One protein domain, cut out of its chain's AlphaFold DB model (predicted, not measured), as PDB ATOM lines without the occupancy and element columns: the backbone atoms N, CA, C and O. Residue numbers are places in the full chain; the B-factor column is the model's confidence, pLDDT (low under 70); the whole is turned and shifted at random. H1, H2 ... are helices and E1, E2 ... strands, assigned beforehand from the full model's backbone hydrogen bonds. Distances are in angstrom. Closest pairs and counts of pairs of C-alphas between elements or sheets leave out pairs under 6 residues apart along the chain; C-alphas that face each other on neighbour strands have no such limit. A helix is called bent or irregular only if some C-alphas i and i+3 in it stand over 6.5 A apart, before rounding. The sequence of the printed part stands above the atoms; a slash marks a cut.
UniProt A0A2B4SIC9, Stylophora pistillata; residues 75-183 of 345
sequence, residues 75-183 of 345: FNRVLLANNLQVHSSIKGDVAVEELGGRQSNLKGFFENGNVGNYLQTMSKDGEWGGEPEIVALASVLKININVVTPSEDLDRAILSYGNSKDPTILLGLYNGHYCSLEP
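What this domain is: This is residues 75 to 183 of the 345 residues of a protein of Stylophora pistillata (UniProt A0A2B4SIC9). A strongly twisted sheet of four strands forms a wall at one end of the domain, and H4 packs on one face of it, over E2 and beside the middle of the whole. On the side of H4 away from the sheet, H2 crosses H4, with H3 folded back along H2 as a helical hairpin, while the short H1 lies off to one side and residues 79 to 85 stick out. The printed part has 109 residues, with four named helices followed by four named strands; the sheet is mixed, in the order E2 E1 E3 E4, and the class is mixed, helices and strands. The whole is compact, with a radius of gyration of the C-alphas of 14.3 A, and spans 39 by 35 by 30 A.

Where its parts are: H1, residues 75 to 80, begins at C-alpha 75 at (28.109, -100.359, 26.332). H2, residues 86 to 101, is 21.8 A long and is neither bent nor irregular, but only just: C-alphas 96 and 99 are 6.2 A apart. H3 holds residues 115 to 122, and H4, residues 131 to 141, measures 15.3 A from C-alpha 131 at (37.012, -113.039, 38.300). E1, residues 144 to 149, is 16.2 A long, and E2 holds residues 157 to 161. E3, residues 168 to 174, is 19.4 A long, and E4, residues 177 to 181, ends at C-alpha 181 at (20.467, -114.347, 34.917).

How they stand to each other: Inner strands E1 and E3 are parallel, with N 148 and O 171 at 2.8 A. Edge strand E2 is antiparallel to E1 in a hairpin, with N 147 and O 159 at 2.8 A. Edge strand E4 is antiparallel to E3 in a hairpin, with N 172 and O 179 at 2.8 A. H4 is on one face of the sheet, making two layers, a helix over a sheet, at a height of 8.7 A. It runs along the strands, over E2, at 27 degrees to E2 on the local plane; the closest C-alphas are those of Val 135 and Tyr 161, 5.9 A apart. H2 touches H4 with residues 94 to 99 alone, about perpendicular at 88 degrees, closest at the C-alphas of Glu 98 and Ala 136, 5.5 A. H2 and H3 form a helical hairpin and touch at a shallow tilt of 6 degrees, opposite ways, with the C-alphas of Ala 95 and Leu 119 closest at 6.7 A. H1 is close to but not clearly touching H2; their closest C-alphas, of Val 78 and Val 86, are 7.0 A apart. Every O i to N i+4 pair is within hydrogen-bond range in H1, H3 and H4, and 10 of 12 in H2.

The domain as a whole: The C-alphas farthest apart, of Gly 101 and Asp 153, are 39.4 A apart. The printed part has no cut, and the link from H2 to H3, 13 residues, is long. The mean pLDDT of the printed part is 76.6; residues 75 to 89, 92 to 107, 111 to 113 and 152 to 156 are under 70.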
ATOM      1  N   PHE A  75      29.434 -99.968  25.863       49.53
ATOM      2  CA  PHE A  75      28.109-100.359  26.332       49.53
ATOM      3  C   PHE A  75      27.068-100.451  25.203       49.53
ATOM      4  O   PHE A  75      26.378-101.459  25.079       49.53
ATOM      5  N   ASN A  76      27.004 -99.447  24.322       52.91
ATOM      6  CA  ASN A  76      26.091 -99.444  23.179       52.91
ATOM      7  C   ASN A  76      26.475-100.493  22.127       52.91
ATOM      8  O   ASN A  76      25.590-101.091  21.524       52.91
ATOM      9  N   ARG A  77      27.768-100.768  21.919       53.84
ATOM     10  CA  ARG A  77      28.206-101.830  20.988       53.84
ATOM     11  C   ARG A  77      27.849-103.222  21.501       53.84
ATOM     12  O   ARG A  77      27.389-104.050  20.723       53.84
ATOM     13  N   VAL A  78      28.028-103.454  22.802       53.12
ATOM     14  CA  VAL A  78      27.679-104.719  23.462       53.12
ATOM     15  C   VAL A  78      26.161-104.930  23.478       53.12
ATOM     16  O   VAL A  78      25.709-106.025  23.172       53.12
ATOM     17  N   LEU A  79      25.368-103.887  23.749       52.69
ATOM     18  CA  LEU A  79      23.899-103.969  23.735       52.69
ATOM     19  C   LEU A  79      23.294-104.155  22.339       52.69
ATOM     20  O   LEU A  79      22.300-104.860  22.192       52.69
ATOM     21  N   LEU A  80      23.851-103.507  21.312       46.28
ATOM     22  CA  LEU A  80      23.323-103.598  19.945       46.28
ATOM     23  C   LEU A  80      23.623-104.949  19.288       46.28
ATOM     24  O   LEU A  80      22.950-105.346  18.338       46.28
ATOM     25  N   ALA A  81      24.623-105.665  19.790       46.94
ATOM     26  CA  ALA A  81      25.032-106.943  19.258       46.94
ATOM     27  C   ALA A  81      24.457-108.081  20.120       46.94
ATOM     28  O   ALA A  81      25.144-108.691  20.929       46.94
ATOM     29  N   ASN A  82      23.178-108.407  19.909       47.25
ATOM     30  CA  ASN A  82      22.494-109.593  20.461       47.25
ATOM     31  C   ASN A  82      23.042-110.925  19.888       47.25
ATOM     32  O   ASN A  82      22.279-111.829  19.552       47.25
ATOM     33  N   ASN A  83      24.356-111.047  19.689       52.88
ATOM     34  CA  ASN A  83      24.961-112.130  18.924       52.88
ATOM     35  C   ASN A  83      26.175-112.729  19.648       52.88
ATOM     36  O   ASN A  83      27.015-112.017  20.189       52.88
ATOM     37  N   LEU A  84      26.316-114.056  19.606       51.88
ATOM     38  CA  LEU A  84      27.404-114.801  20.263       51.88
ATOM     39  C   LEU A  84      28.810-114.423  19.752       51.88
ATOM     40  O   LEU A  84      29.807-114.710  20.410       51.88
ATOM     41  N   GLN A  85      28.912-113.739  18.609       55.31
ATOM     42  CA  GLN A  85      30.177-113.241  18.047       55.31
ATOM     43  C   GLN A  85      30.810-112.085  18.842       55.31
ATOM     44  O   GLN A  85      31.944-111.716  18.566       55.31
ATOM     45  N   VAL A  86      30.121-111.529  19.843       64.06
ATOM     46  CA  VAL A  86      30.607-110.383  20.636       64.06
ATOM     47  C   VAL A  86      31.644-110.787  21.687       64.06
ATOM     48  O   VAL A  86      32.391-109.940  22.171       64.06
ATOM     49  N   HIS A  87      31.745-112.078  22.020       65.69
ATOM     50  CA  HIS A  87      32.676-112.554  23.046       65.69
ATOM     51  C   HIS A  87      34.145-112.242  22.709       65.69
ATOM     52  O   HIS A  87      34.920-111.924  23.610       65.69
ATOM     53  N   SER A  88      34.527-112.292  21.427       65.12
ATOM     54  CA  SER A  88      35.891-111.990  20.977       65.12
ATOM     55  C   SER A  88      36.207-110.498  21.100       65.12
ATOM     56  O   SER A  88      37.291-110.141  21.557       65.12
ATOM     57  N   SER A  89      35.238-109.633  20.788       67.56
ATOM     58  CA  SER A  89      35.352-108.181  20.972       67.56
ATOM     59  C   SER A  89      35.433-107.803  22.451       67.56
ATOM     60  O   SER A  89      36.306-107.031  22.831       67.56
ATOM     61  N   ILE A  90      34.598-108.407  23.309       71.50
ATOM     62  CA  ILE A  90      34.660-108.189  24.764       71.50
ATOM     63  C   ILE A  90      36.026-108.615  25.304       71.50
ATOM     64  O   ILE A  90      36.642-107.856  26.045       71.50
ATOM     65  N   LYS A  91      36.534-109.792  24.912       71.94
ATOM     66  CA  LYS A  91      37.872-110.245  25.322       71.94
ATOM     67  C   LYS A  91      38.959-109.252  24.906       71.94
ATOM     68  O   LYS A  91      39.786-108.898  25.740       71.94
ATOM     69  N   GLY A  92      38.954-108.805  23.649       66.12
ATOM     70  CA  GLY A  92      39.946-107.862  23.129       66.12
ATOM     71  C   GLY A  92      39.920-106.514  23.847       66.12
ATOM     72  O   GLY A  92      40.957-106.038  24.300       66.12
ATOM     73  N   ASP A  93      38.736-105.936  24.020       65.31
ATOM     74  CA  ASP A  93      38.598-104.590  24.576       65.31
ATOM     75  C   ASP A  93      38.832-104.566  26.100       65.31
ATOM     76  O   ASP A  93      39.535-103.689  26.604       65.31
ATOM     77  N   VAL A  94      38.347-105.578  26.838       69.19
ATOM     78  CA  VAL A  94      38.601-105.730  28.288       69.19
ATOM     79  C   VAL A  94      40.089-105.950  28.568       69.19
ATOM     80  O   VAL A  94      40.649-105.366  29.502       69.19
ATOM     81  N   ALA A  95      40.746-106.769  27.742       64.56
ATOM     82  CA  ALA A  95      42.176-107.033  27.844       64.56
ATOM     83  C   ALA A  95      43.030-105.788  27.569       64.56
ATOM     84  O   ALA A  95      44.027-105.555  28.257       64.56
ATOM     85  N   VAL A  96      42.659-104.990  26.567       62.91
ATOM     86  CA  VAL A  96      43.462-103.844  26.127       62.91
ATOM     87  C   VAL A  96      43.263-102.624  27.028       62.91
ATOM     88  O   VAL A  96      44.257-102.000  27.401       62.91
ATOM     89  N   GLU A  97      42.028-102.286  27.416       64.50
ATOM     90  CA  GLU A  97      41.769-101.062  28.191       64.50
ATOM     91  C   GLU A  97      42.069-101.203  29.691       64.50
ATOM     92  O   GLU A  97      42.769-100.359  30.257       64.50
ATOM     93  N   GLU A  98      41.576-102.251  30.357       68.25
ATOM     94  CA  GLU A  98      41.684-102.361  31.823       68.25
ATOM     95  C   GLU A  98      42.864-103.218  32.270       68.25
ATOM     96  O   GLU A  98      43.672-102.766  33.089       68.25
ATOM     97  N   LEU A  99      43.031-104.419  31.702       66.19
ATOM     98  CA  LEU A  99      44.135-105.301  32.103       66.19
ATOM     99  C   LEU A  99      45.502-104.702  31.712       66.19
ATOM    100  O   LEU A  99      46.462-104.787  32.480       66.19
ATOM    101  N   GLY A 100      45.588-104.038  30.553       59.91
ATOM    102  CA  GLY A 100      46.794-103.341  30.099       59.91
ATOM    103  C   GLY A 100      47.074-102.013  30.819       59.91
ATOM    104  O   GLY A 100      48.236-101.704  31.090       59.91
ATOM    105  N   GLY A 101      46.031-101.236  31.145       60.72
ATOM    106  CA  GLY A 101      46.154 -99.846  31.607       60.72
ATOM    107  C   GLY A 101      46.054 -99.612  33.121       60.72
ATOM    108  O   GLY A 101      46.581 -98.610  33.610       60.72
ATOM    109  N   ARG A 102      45.401-100.500  33.887       63.00
ATOM    110  CA  ARG A 102      45.059-100.281  35.313       63.00
ATOM    111  C   ARG A 102      45.428-101.472  36.206       63.00
ATOM    112  O   ARG A 102      44.659-101.945  37.042       63.00
ATOM    113  N   GLN A 103      46.681-101.907  36.086       60.38
ATOM    114  CA  GLN A 103      47.238-103.092  36.757       60.38
ATOM    115  C   GLN A 103      47.156-103.090  38.297       60.38
ATOM    116  O   GLN A 103      47.265-104.151  38.911       60.38
ATOM    117  N   SER A 104      46.976-101.938  38.956       62.22
ATOM    118  CA  SER A 104      47.011-101.850  40.425       62.22
ATOM    119  C   SER A 104      45.899-102.644  41.109       62.22
ATOM    120  O   SER A 104      46.153-103.254  42.144       62.22
ATOM    121  N   ASN A 105      44.698-102.679  40.522       64.75
ATOM    122  CA  ASN A 105      43.535-103.350  41.118       64.75
ATOM    123  C   ASN A 105      43.500-104.852  40.816       64.75
ATOM    124  O   ASN A 105      42.804-105.603  41.491       64.75
ATOM    125  N   LEU A 106      44.275-105.291  39.823       68.50
ATOM    126  CA  LEU A 106      44.280-106.670  39.342       68.50
ATOM    127  C   LEU A 106      45.538-107.440  39.765       68.50
ATOM    128  O   LEU A 106      45.637-108.646  39.563       68.50
ATOM    129  N   LYS A 107      46.495-106.762  40.408       68.00
ATOM    130  CA  LYS A 107      47.772-107.342  40.846       68.00
ATOM    131  C   LYS A 107      47.606-108.553  41.775       68.00
ATOM    132  O   LYS A 107      48.487-109.402  41.802       68.00
ATOM    133  N   GLY A 108      46.495-108.630  42.513       73.38
ATOM    134  CA  GLY A 108      46.171-109.762  43.387       73.38
ATOM    135  C   GLY A 108      45.783-111.047  42.650       73.38
ATOM    136  O   GLY A 108      45.863-112.115  43.247       73.38
ATOM    137  N   PHE A 109      45.408-110.962  41.370       76.50
ATOM    138  CA  PHE A 109      44.942-112.109  40.587       76.50
ATOM    139  C   PHE A 109      46.040-112.802  39.779       76.50
ATOM    140  O   PHE A 109      45.878-113.954  39.386       76.50
ATOM    141  N   PHE A 110      47.154-112.121  39.507       79.62
ATOM    142  CA  PHE A 110      48.190-112.643  38.619       79.62
ATOM    143  C   PHE A 110      49.377-113.178  39.410       79.62
ATOM    144  O   PHE A 110      50.040-112.437  40.140       79.62
ATOM    145  N   GLU A 111      49.701-114.455  39.206       68.25
ATOM    146  CA  GLU A 111      50.910-115.062  39.758       68.25
ATOM    147  C   GLU A 111      52.145-114.241  39.350       68.25
ATOM    148  O   GLU A 111      52.409-113.996  38.168       68.25
ATOM    149  N   ASN A 112      52.894-113.762  40.347       68.00
ATOM    150  CA  ASN A 112      54.075-112.905  40.180       68.00
ATOM    151  C   ASN A 112      53.826-111.577  39.430       68.00
ATOM    152  O   ASN A 112      54.778-110.940  38.980       68.00
ATOM    153  N   GLY A 113      52.568-111.140  39.295       67.88
ATOM    154  CA  GLY A 113      52.208-109.893  38.614       67.88
ATOM    155  C   GLY A 113      52.459-109.896  37.102       67.88
ATOM    156  O   GLY A 113      52.506-108.823  36.500       67.88
ATOM    157  N   ASN A 114      52.639-111.064  36.470       80.56
ATOM    158  CA  ASN A 114      52.908-111.138  35.034       80.56
ATOM    159  C   ASN A 114      51.613-111.087  34.206       80.56
ATOM    160  O   ASN A 114      51.126-112.093  33.689       80.56
ATOM    161  N   VAL A 115      51.090-109.871  34.054       80.62
ATOM    162  CA  VAL A 115      49.915-109.561  33.226       80.62
ATOM    163  C   VAL A 115      50.128-109.963  31.762       80.62
ATOM    164  O   VAL A 115      49.201-110.430  31.111       80.62
ATOM    165  N   GLY A 116      51.351-109.832  31.234       82.00
ATOM    166  CA  GLY A 116      51.651-110.148  29.834       82.00
ATOM    167  C   GLY A 116      51.408-111.619  29.490       82.00
ATOM    168  O   GLY A 116      50.761-111.917  28.487       82.00
ATOM    169  N   ASN A 117      51.853-112.533  30.356       84.81
ATOM    170  CA  ASN A 117      51.580-113.963  30.190       84.81
ATOM    171  C   ASN A 117      50.084-114.264  30.296       84.81
ATOM    172  O   ASN A 117      49.566-115.058  29.516       84.81
ATOM    173  N   TYR A 118      49.394-113.621  31.240       84.88
ATOM    174  CA  TYR A 118      47.956-113.789  31.406       84.88
ATOM    175  C   TYR A 118      47.188-113.381  30.143       84.88
ATOM    176  O   TYR A 118      46.392-114.158  29.627       84.88
ATOM    177  N   LEU A 119      47.501-112.206  29.589       84.31
ATOM    178  CA  LEU A 119      46.914-111.713  28.344       84.31
ATOM    179  C   LEU A 119      47.210-112.638  27.159       84.31
ATOM    180  O   LEU A 119      46.324-112.907  26.350       84.31
ATOM    181  N   GLN A 120      48.434-113.161  27.068       84.94
ATOM    182  CA  GLN A 120      48.796-114.113  26.022       84.94
ATOM    183  C   GLN A 120      47.998-115.416  26.137       84.94
ATOM    184  O   GLN A 120      47.578-115.960  25.116       84.94
ATOM    185  N   THR A 121      47.765-115.912  27.352       86.50
ATOM    186  CA  THR A 121      46.882-117.061  27.576       86.50
ATOM    187  C   THR A 121      45.457-116.698  27.184       86.50
ATOM    188  O   THR A 121      44.950-117.283  26.240       86.50
ATOM    189  N   MET A 122      44.861-115.662  27.780       84.75
ATOM    190  CA  MET A 122      43.470-115.254  27.533       84.75
ATOM    191  C   MET A 122      43.138-114.922  26.072       84.75
ATOM    192  O   MET A 122      41.973-115.010  25.677       84.75
ATOM    193  N   SER A 123      44.144-114.567  25.263       83.00
ATOM    194  CA  SER A 123      43.998-114.350  23.817       83.00
ATOM    195  C   SER A 123      43.747-115.626  23.002       83.00
ATOM    196  O   SER A 123      43.352-115.533  21.843       83.00
ATOM    197  N   LYS A 124      43.979-116.813  23.576       85.38
ATOM    198  CA  LYS A 124      43.758-118.095  22.903       85.38
ATOM    199  C   LYS A 124      42.283-118.492  22.948       85.38
ATOM    200  O   LYS A 124      41.590-118.310  23.955       85.38
ATOM    201  N   ASP A 125      41.820-119.102  21.863       83.06
ATOM    202  CA  ASP A 125      40.491-119.703  21.803       83.06
ATOM    203  C   ASP A 125      40.366-120.861  22.800       83.06
ATOM    204  O   ASP A 125      41.297-121.643  22.994       83.06
ATOM    205  N   GLY A 126      39.196-120.971  23.431       83.38
ATOM    206  CA  GLY A 126      38.904-121.999  24.435       83.38
ATOM    207  C   GLY A 126      39.317-121.650  25.868       83.38
ATOM    208  O   GLY A 126      38.944-122.378  26.784       83.38
ATOM    209  N   GLU A 127      40.018-120.534  26.089       88.19
ATOM    210  CA  GLU A 127      40.364-120.086  27.442       88.19
ATOM    211  C   GLU A 127      39.164-119.470  28.164       88.19
ATOM    212  O   GLU A 127      38.420-118.647  27.604       88.19
ATOM    213  N   TRP A 128      38.997-119.878  29.422       87.62
ATOM    214  CA  TRP A 128      37.878-119.510  30.282       87.62
ATOM    215  C   TRP A 128      38.176-118.197  31.000       87.62
ATOM    216  O   TRP A 128      39.217-118.056  31.634       87.62
ATOM    217  N   GLY A 129      37.245-117.246  30.915       87.06
ATOM    218  CA  GLY A 129      37.290-116.042  31.742       87.06
ATOM    219  C   GLY A 129      36.835-116.332  33.170       87.06
ATOM    220  O   GLY A 129      36.034-117.241  33.406       87.06
ATOM    221  N   GLY A 130      37.325-115.539  34.115       89.25
ATOM    222  CA  GLY A 130      36.991-115.649  35.526       89.25
ATOM    223  C   GLY A 130      36.810-114.290  36.192       89.25
ATOM    224  O   GLY A 130      36.415-113.300  35.576       89.25
ATOM    225  N   GLU A 131      37.102-114.250  37.486       88.75
ATOM    226  CA  GLU A 131      37.012-113.039  38.300       88.75
ATOM    227  C   GLU A 131      37.829-111.842  37.763       88.75
ATOM    228  O   GLU A 131      37.286-110.734  37.768       88.75
ATOM    229  N   PRO A 132      39.062-112.002  37.227       87.50
ATOM    230  CA  PRO A 132      39.831-110.873  36.696       87.50
ATOM    231  C   PRO A 132      39.121-110.165  35.537       87.50
ATOM    232  O   PRO A 132      39.082-108.933  35.496       87.50
ATOM    233  N   GLU A 133      38.506-110.926  34.625       88.38
ATOM    234  CA  GLU A 133      37.717-110.379  33.517       88.38
ATOM    235  C   GLU A 133      36.468-109.673  34.027       88.38
ATOM    236  O   GLU A 133      36.112-108.628  33.495       88.38
ATOM    237  N   ILE A 134      35.807-110.213  35.054       90.12
ATOM    238  CA  ILE A 134      34.601-109.611  35.636       90.12
ATOM    239  C   ILE A 134      34.933-108.259  36.274       90.12
ATOM    240  O   ILE A 134      34.232-107.277  36.031       90.12
ATOM    241  N   VAL A 135      36.023-108.184  37.043       88.50
ATOM    242  CA  VAL A 135      36.502-106.936  37.659       88.50
ATOM    243  C   VAL A 135      36.854-105.904  36.587       88.50
ATOM    244  O   VAL A 135      36.427-104.749  36.671       88.50
ATOM    245  N   ALA A 136      37.608-106.319  35.568       86.88
ATOM    246  CA  ALA A 136      37.993-105.451  34.465       86.88
ATOM    247  C   ALA A 136      36.760-104.959  33.688       86.88
ATOM    248  O   ALA A 136      36.615-103.761  33.453       86.88
ATOM    249  N   LEU A 137      35.823-105.853  33.368       87.38
ATOM    250  CA  LEU A 137      34.597-105.532  32.643       87.38
ATOM    251  C   LEU A 137      33.713-104.548  33.418       87.38
ATOM    252  O   LEU A 137      33.253-103.567  32.835       87.38
ATOM    253  N   ALA A 138      33.516-104.766  34.722       89.25
ATOM    254  CA  ALA A 138      32.768-103.851  35.585       89.25
ATOM    255  C   ALA A 138      33.369-102.433  35.566       89.25
ATOM    256  O   ALA A 138      32.636-101.441  35.505       89.25
ATOM    257  N   SER A 139      34.704-102.338  35.546       85.50
ATOM    258  CA  SER A 139      35.433-101.066  35.487       85.50
ATOM    259  C   SER A 139      35.338-100.375  34.118       85.50
ATOM    260  O   SER A 139      34.968 -99.198  34.079       85.50
ATOM    261  N   VAL A 140      35.608-101.084  33.003       84.69
ATOM    262  CA  VAL A 140      35.508-100.518  31.634       84.69
ATOM    263  C   VAL A 140      34.106 -99.969  31.404       84.69
ATOM    264  O   VAL A 140      33.918 -98.824  30.987       84.69
ATOM    265  N   LEU A 141      33.105-100.811  31.668       83.31
ATOM    266  CA  LEU A 141      31.725-100.541  31.296       83.31
ATOM    267  C   LEU A 141      30.990 -99.650  32.291       83.31
ATOM    268  O   LEU A 141      29.892 -99.196  31.970       83.31
ATOM    269  N   LYS A 142      31.583 -99.379  33.462       87.50
ATOM    270  CA  LYS A 142      30.928 -98.672  34.573       87.50
ATOM    271  C   LYS A 142      29.573 -99.304  34.889       87.50
ATOM    272  O   LYS A 142      28.537 -98.643  34.877       87.50
ATOM    273  N   ILE A 143      29.608-100.617  35.093       90.00
ATOM    274  CA  ILE A 143      28.461-101.434  35.484       90.00
ATOM    275  C   ILE A 143      28.781-102.155  36.785       90.00
ATOM    276  O   ILE A 143      29.938-102.436  37.097       90.00
ATOM    277  N   ASN A 144      27.737-102.497  37.521       92.19
ATOM    278  CA  ASN A 144      27.825-103.432  38.622       92.19
ATOM    279  C   ASN A 144      27.565-104.854  38.102       92.19
ATOM    280  O   ASN A 144      26.611-105.089  37.362       92.19
ATOM    281  N   ILE A 145      28.385-105.823  38.488       93.12
ATOM    282  CA  ILE A 145      28.189-107.232  38.141       93.12
ATOM    283  C   ILE A 145      28.000-108.009  39.433       93.12
ATOM    284  O   ILE A 145      28.886-108.044  40.281       93.12
ATOM    285  N   ASN A 146      26.843-108.646  39.575       93.88
ATOM    286  CA  ASN A 146      26.527-109.499  40.711       93.88
ATOM    287  C   ASN A 146      26.620-110.963  40.282       93.88
ATOM    288  O   ASN A 146      25.837-111.415  39.447       93.88
ATOM    289  N   VAL A 147      27.547-111.708  40.874       92.75
ATOM    290  CA  VAL A 147      27.719-113.145  40.652       92.75
ATOM    291  C   VAL A 147      27.041-113.906  41.781       92.75
ATOM    292  O   VAL A 147      27.420-113.779  42.943       92.75
ATOM    293  N   VAL A 148      26.041-114.703  41.430       90.81
ATOM    294  CA  VAL A 148      25.293-115.570  42.335       90.81
ATOM    295  C   VAL A 148      25.875-116.974  42.255       90.81
ATOM    296  O   VAL A 148      25.784-117.637  41.220       90.81
ATOM    297  N   THR A 149      26.437-117.452  43.357       87.00
ATOM    298  CA  THR A 149      26.888-118.842  43.493       87.00
ATOM    299  C   THR A 149      25.874-119.650  44.302       87.00
ATOM    300  O   THR A 149      25.452-119.193  45.371       87.00
ATOM    301  N   PRO A 150      25.467-120.845  43.839       75.31
ATOM    302  CA  PRO A 150      24.710-121.770  44.665       75.31
ATOM    303  C   PRO A 150      25.595-122.216  45.835       75.31
ATOM    304  O   PRO A 150      26.699-122.712  45.631       75.31
ATOM    305  N   SER A 151      25.105-122.021  47.055       70.44
ATOM    306  CA  SER A 151      25.696-122.587  48.269       70.44
ATOM    307  C   SER A 151      24.871-123.793  48.706       70.44
ATOM    308  O   SER A 151      23.652-123.809  48.502       70.44
ATOM    309  N   GLU A 152      25.521-124.783  49.317       60.34
ATOM    310  CA  GLU A 152      24.852-125.960  49.891       60.34
ATOM    311  C   GLU A 152      23.842-125.565  50.985       60.34
ATOM    312  O   GLU A 152      22.816-126.224  51.145       60.34
ATOM    313  N   ASP A 153      24.064-124.427  51.649       56.09
ATOM    314  CA  ASP A 153      23.300-123.983  52.819       56.09
ATOM    315  C   ASP A 153      22.112-123.049  52.509       56.09
ATOM    316  O   ASP A 153      21.665-122.315  53.384       56.09
ATOM    317  N   LEU A 154      21.564-123.047  51.284       52.72
ATOM    318  CA  LEU A 154      20.493-122.129  50.813       52.72
ATOM    319  C   LEU A 154      20.863-120.628  50.811       52.72
ATOM    320  O   LEU A 154      20.230-119.850  50.091       52.72
ATOM    321  N   ASP A 155      21.913-120.231  51.526       55.56
ATOM    322  CA  ASP A 155      22.473-118.887  51.529       55.56
ATOM    323  C   ASP A 155      23.276-118.658  50.250       55.56
ATOM    324  O   ASP A 155      24.456-118.986  50.131       55.56
ATOM    325  N   ARG A 156      22.608-118.100  49.239       67.00
ATOM    326  CA  ARG A 156      23.255-117.676  47.996       67.00
ATOM    327  C   ARG A 156      24.311-116.623  48.321       67.00
ATOM    328  O   ARG A 156      23.965-115.503  48.695       67.00
ATOM    329  N   ALA A 157      25.583-116.954  48.129       71.94
ATOM    330  CA  ALA A 157      26.625-115.941  48.151       71.94
ATOM    331  C   ALA A 157      26.498-115.083  46.884       71.94
ATOM    332  O   ALA A 157      26.411-115.607  45.767       71.94
ATOM    333  N   ILE A 158      26.428-113.767  47.080       83.88
ATOM    334  CA  ILE A 158      26.423-112.776  46.007       83.88
ATOM    335  C   ILE A 158      27.728-112.002  46.111       83.88
ATOM    336  O   ILE A 158      27.958-111.299  47.095       83.88
ATOM    337  N   LEU A 159      28.573-112.138  45.094       89.00
ATOM    338  CA  LEU A 159      29.773-111.324  44.934       89.00
ATOM    339  C   LEU A 159      29.439-110.160  44.004       89.00
ATOM    340  O   LEU A 159      28.939-110.381  42.902       89.00
ATOM    341  N   SER A 160      29.690-108.934  44.451       91.50
ATOM    342  CA  SER A 160      29.407-107.714  43.690       91.50
ATOM    343  C   SER A 160      30.702-107.046  43.250       91.50
ATOM    344  O   SER A 160      31.569-106.761  44.076       91.50
ATOM    345  N   TYR A 161      30.799-106.758  41.956       90.75
ATOM    346  CA  TYR A 161      31.947-106.116  41.326       90.75
ATOM    347  C   TYR A 161      31.505-104.804  40.681       90.75
ATOM    348  O   TYR A 161      30.630-104.807  39.822       90.75
ATOM    349  N   GLY A 162      32.123-103.689  41.072       88.25
ATOM    350  CA  GLY A 162      31.748-102.350  40.611       88.25
ATOM    351  C   GLY A 162      31.025-101.534  41.685       88.25
ATOM    352  O   GLY A 162      31.112-101.823  42.879       88.25
ATOM    353  N   ASN A 163      30.354-100.458  41.272       87.62
ATOM    354  CA  ASN A 163      29.632 -99.567  42.177       87.62
ATOM    355  C   ASN A 163      28.139 -99.904  42.173       87.62
ATOM    356  O   ASN A 163      27.513 -99.916  41.123       87.62
ATOM    357  N   SER A 164      27.529-100.079  43.346       87.31
ATOM    358  CA  SER A 164      26.103-100.418  43.480       87.31
ATOM    359  C   SER A 164      25.132 -99.372  42.912       87.31
ATOM    360  O   SER A 164      23.939 -99.646  42.795       87.31
ATOM    361  N   LYS A 165      25.622 -98.172  42.579       88.31
ATOM    362  CA  LYS A 165      24.849 -97.120  41.906       88.31
ATOM    363  C   LYS A 165      24.787 -97.282  40.385       88.31
ATOM    364  O   LYS A 165      23.952 -96.631  39.759       88.31
ATOM    365  N   ASP A 166      25.656 -98.106  39.809       88.81
ATOM    366  CA  ASP A 166      25.744 -98.327  38.371       88.81
ATOM    367  C   ASP A 166      24.734 -99.401  37.906       88.81
ATOM    368  O   ASP A 166      24.254-100.205  38.720       88.81
ATOM    369  N   PRO A 167      24.382 -99.449  36.603       87.31
ATOM    370  CA  PRO A 167      23.512-100.492  36.060       87.31
ATOM    371  C   PRO A 167      24.033-101.891  36.400       87.31
ATOM    372  O   PRO A 167      25.227-102.146  36.279       87.31
ATOM    373  N   THR A 168      23.147-102.794  36.834       89.12
ATOM    374  CA  THR A 168      23.548-104.122  37.321       89.12
ATOM    375  C   THR A 168      23.261-105.228  36.310       89.12
ATOM    376  O   THR A 168      22.129-105.360  35.848       89.12
ATOM    377  N   ILE A 169      24.262-106.068  36.046       90.56
ATOM    378  CA  ILE A 169      24.118-107.366  35.376       90.56
ATOM    379  C   ILE A 169      24.178-108.474  36.433       90.56
ATOM    380  O   ILE A 169      24.956-108.397  37.386       90.56
ATOM    381  N   LEU A 170      23.354-109.510  36.269       91.06
ATOM    382  CA  LEU A 170      23.352-110.693  37.126       91.06
ATOM    383  C   LEU A 170      23.947-111.883  36.374       91.06
ATOM    384  O   LEU A 170      23.506-112.222  35.277       91.06
ATOM    385  N   LEU A 171      24.924-112.535  36.996       92.25
ATOM    386  CA  LEU A 171      25.527-113.773  36.522       92.25
ATOM    387  C   LEU A 171      25.296-114.879  37.548       92.25
ATOM    388  O   LEU A 171      25.365-114.642  38.750       92.25
ATOM    389  N   GLY A 172      25.043-116.095  37.088       90.94
ATOM    390  CA  GLY A 172      25.038-117.297  37.913       90.94
ATOM    391  C   GLY A 172      26.308-118.094  37.666       90.94
ATOM    392  O   GLY A 172      26.687-118.264  36.512       90.94
ATOM    393  N   LEU A 173      26.966-118.581  38.715       90.44
ATOM    394  CA  LEU A 173      28.137-119.450  38.592       90.44
ATOM    395  C   LEU A 173      27.775-120.862  39.054       90.44
ATOM    396  O   LEU A 173      27.642-121.108  40.249       90.44
ATOM    397  N   TYR A 174      27.625-121.793  38.112       85.19
ATOM    398  CA  TYR A 174      27.214-123.177  38.372       85.19
ATOM    399  C   TYR A 174      28.262-124.144  37.828       85.19
ATOM    400  O   TYR A 174      28.548-124.124  36.636       85.19
ATOM    401  N   ASN A 175      28.831-125.001  38.683       85.31
ATOM    402  CA  ASN A 175      29.847-125.991  38.292       85.31
ATOM    403  C   ASN A 175      31.008-125.390  37.470       85.31
ATOM    404  O   ASN A 175      31.461-125.987  36.498       85.31
ATOM    405  N   GLY A 176      31.459-124.184  37.834       84.06
ATOM    406  CA  GLY A 176      32.527-123.477  37.120       84.06
ATOM    407  C   GLY A 176      32.095-122.774  35.827       84.06
ATOM    408  O   GLY A 176      32.947-122.252  35.120       84.06
ATOM    409  N   HIS A 177      30.798-122.730  35.515       86.88
ATOM    410  CA  HIS A 177      30.263-122.081  34.320       86.88
ATOM    411  C   HIS A 177      29.418-120.850  34.669       86.88
ATOM    412  O   HIS A 177      28.492-120.933  35.481       86.88
ATOM    413  N   TYR A 178      29.701-119.719  34.017       89.75
ATOM    414  CA  TYR A 178      28.910-118.496  34.145       89.75
ATOM    415  C   TYR A 178      27.697-118.515  33.210       89.75
ATOM    416  O   TYR A 178      27.815-118.845  32.032       89.75
ATOM    417  N   CYS A 179      26.525-118.132  33.703       88.88
ATOM    418  CA  CYS A 179      25.325-117.929  32.895       88.88
ATOM    419  C   CYS A 179      24.699-116.562  33.177       88.88
ATOM    420  O   CYS A 179      24.780-116.054  34.295       88.88
ATOM    421  N   SER A 180      24.073-115.961  32.163       89.69
ATOM    422  CA  SER A 180      23.274-114.749  32.358       89.69
ATOM    423  C   SER A 180      22.027-115.087  33.173       89.69
ATOM    424  O   SER A 180      21.371-116.097  32.908       89.69
ATOM    425  N   LEU A 181      21.705-114.251  34.156       86.06
ATOM    426  CA  LEU A 181      20.467-114.347  34.917       86.06
ATOM    427  C   LEU A 181      19.597-113.135  34.613       86.06
ATOM    428  O   LEU A 181      20.031-111.991  34.747       86.06
ATOM    429  N   GLU A 182      18.342-113.388  34.266       83.19
ATOM    430  CA  GLU A 182      17.357-112.329  34.087       83.19
ATOM    431  C   GLU A 182      16.531-112.155  35.369       83.19
ATOM    432  O   GLU A 182      16.105-113.143  35.982       83.19
ATOM    433  N   PRO A 183      16.294-110.908  35.815       72.62
ATOM    434  CA  PRO A 183      15.331-110.655  36.871       72.62
ATOM    435  C   PRO A 183      13.953-111.108  36.390       72.62
ATOM    436  O   PRO A 183      13.463-110.621  35.374       72.62
TER     437      PRO A 183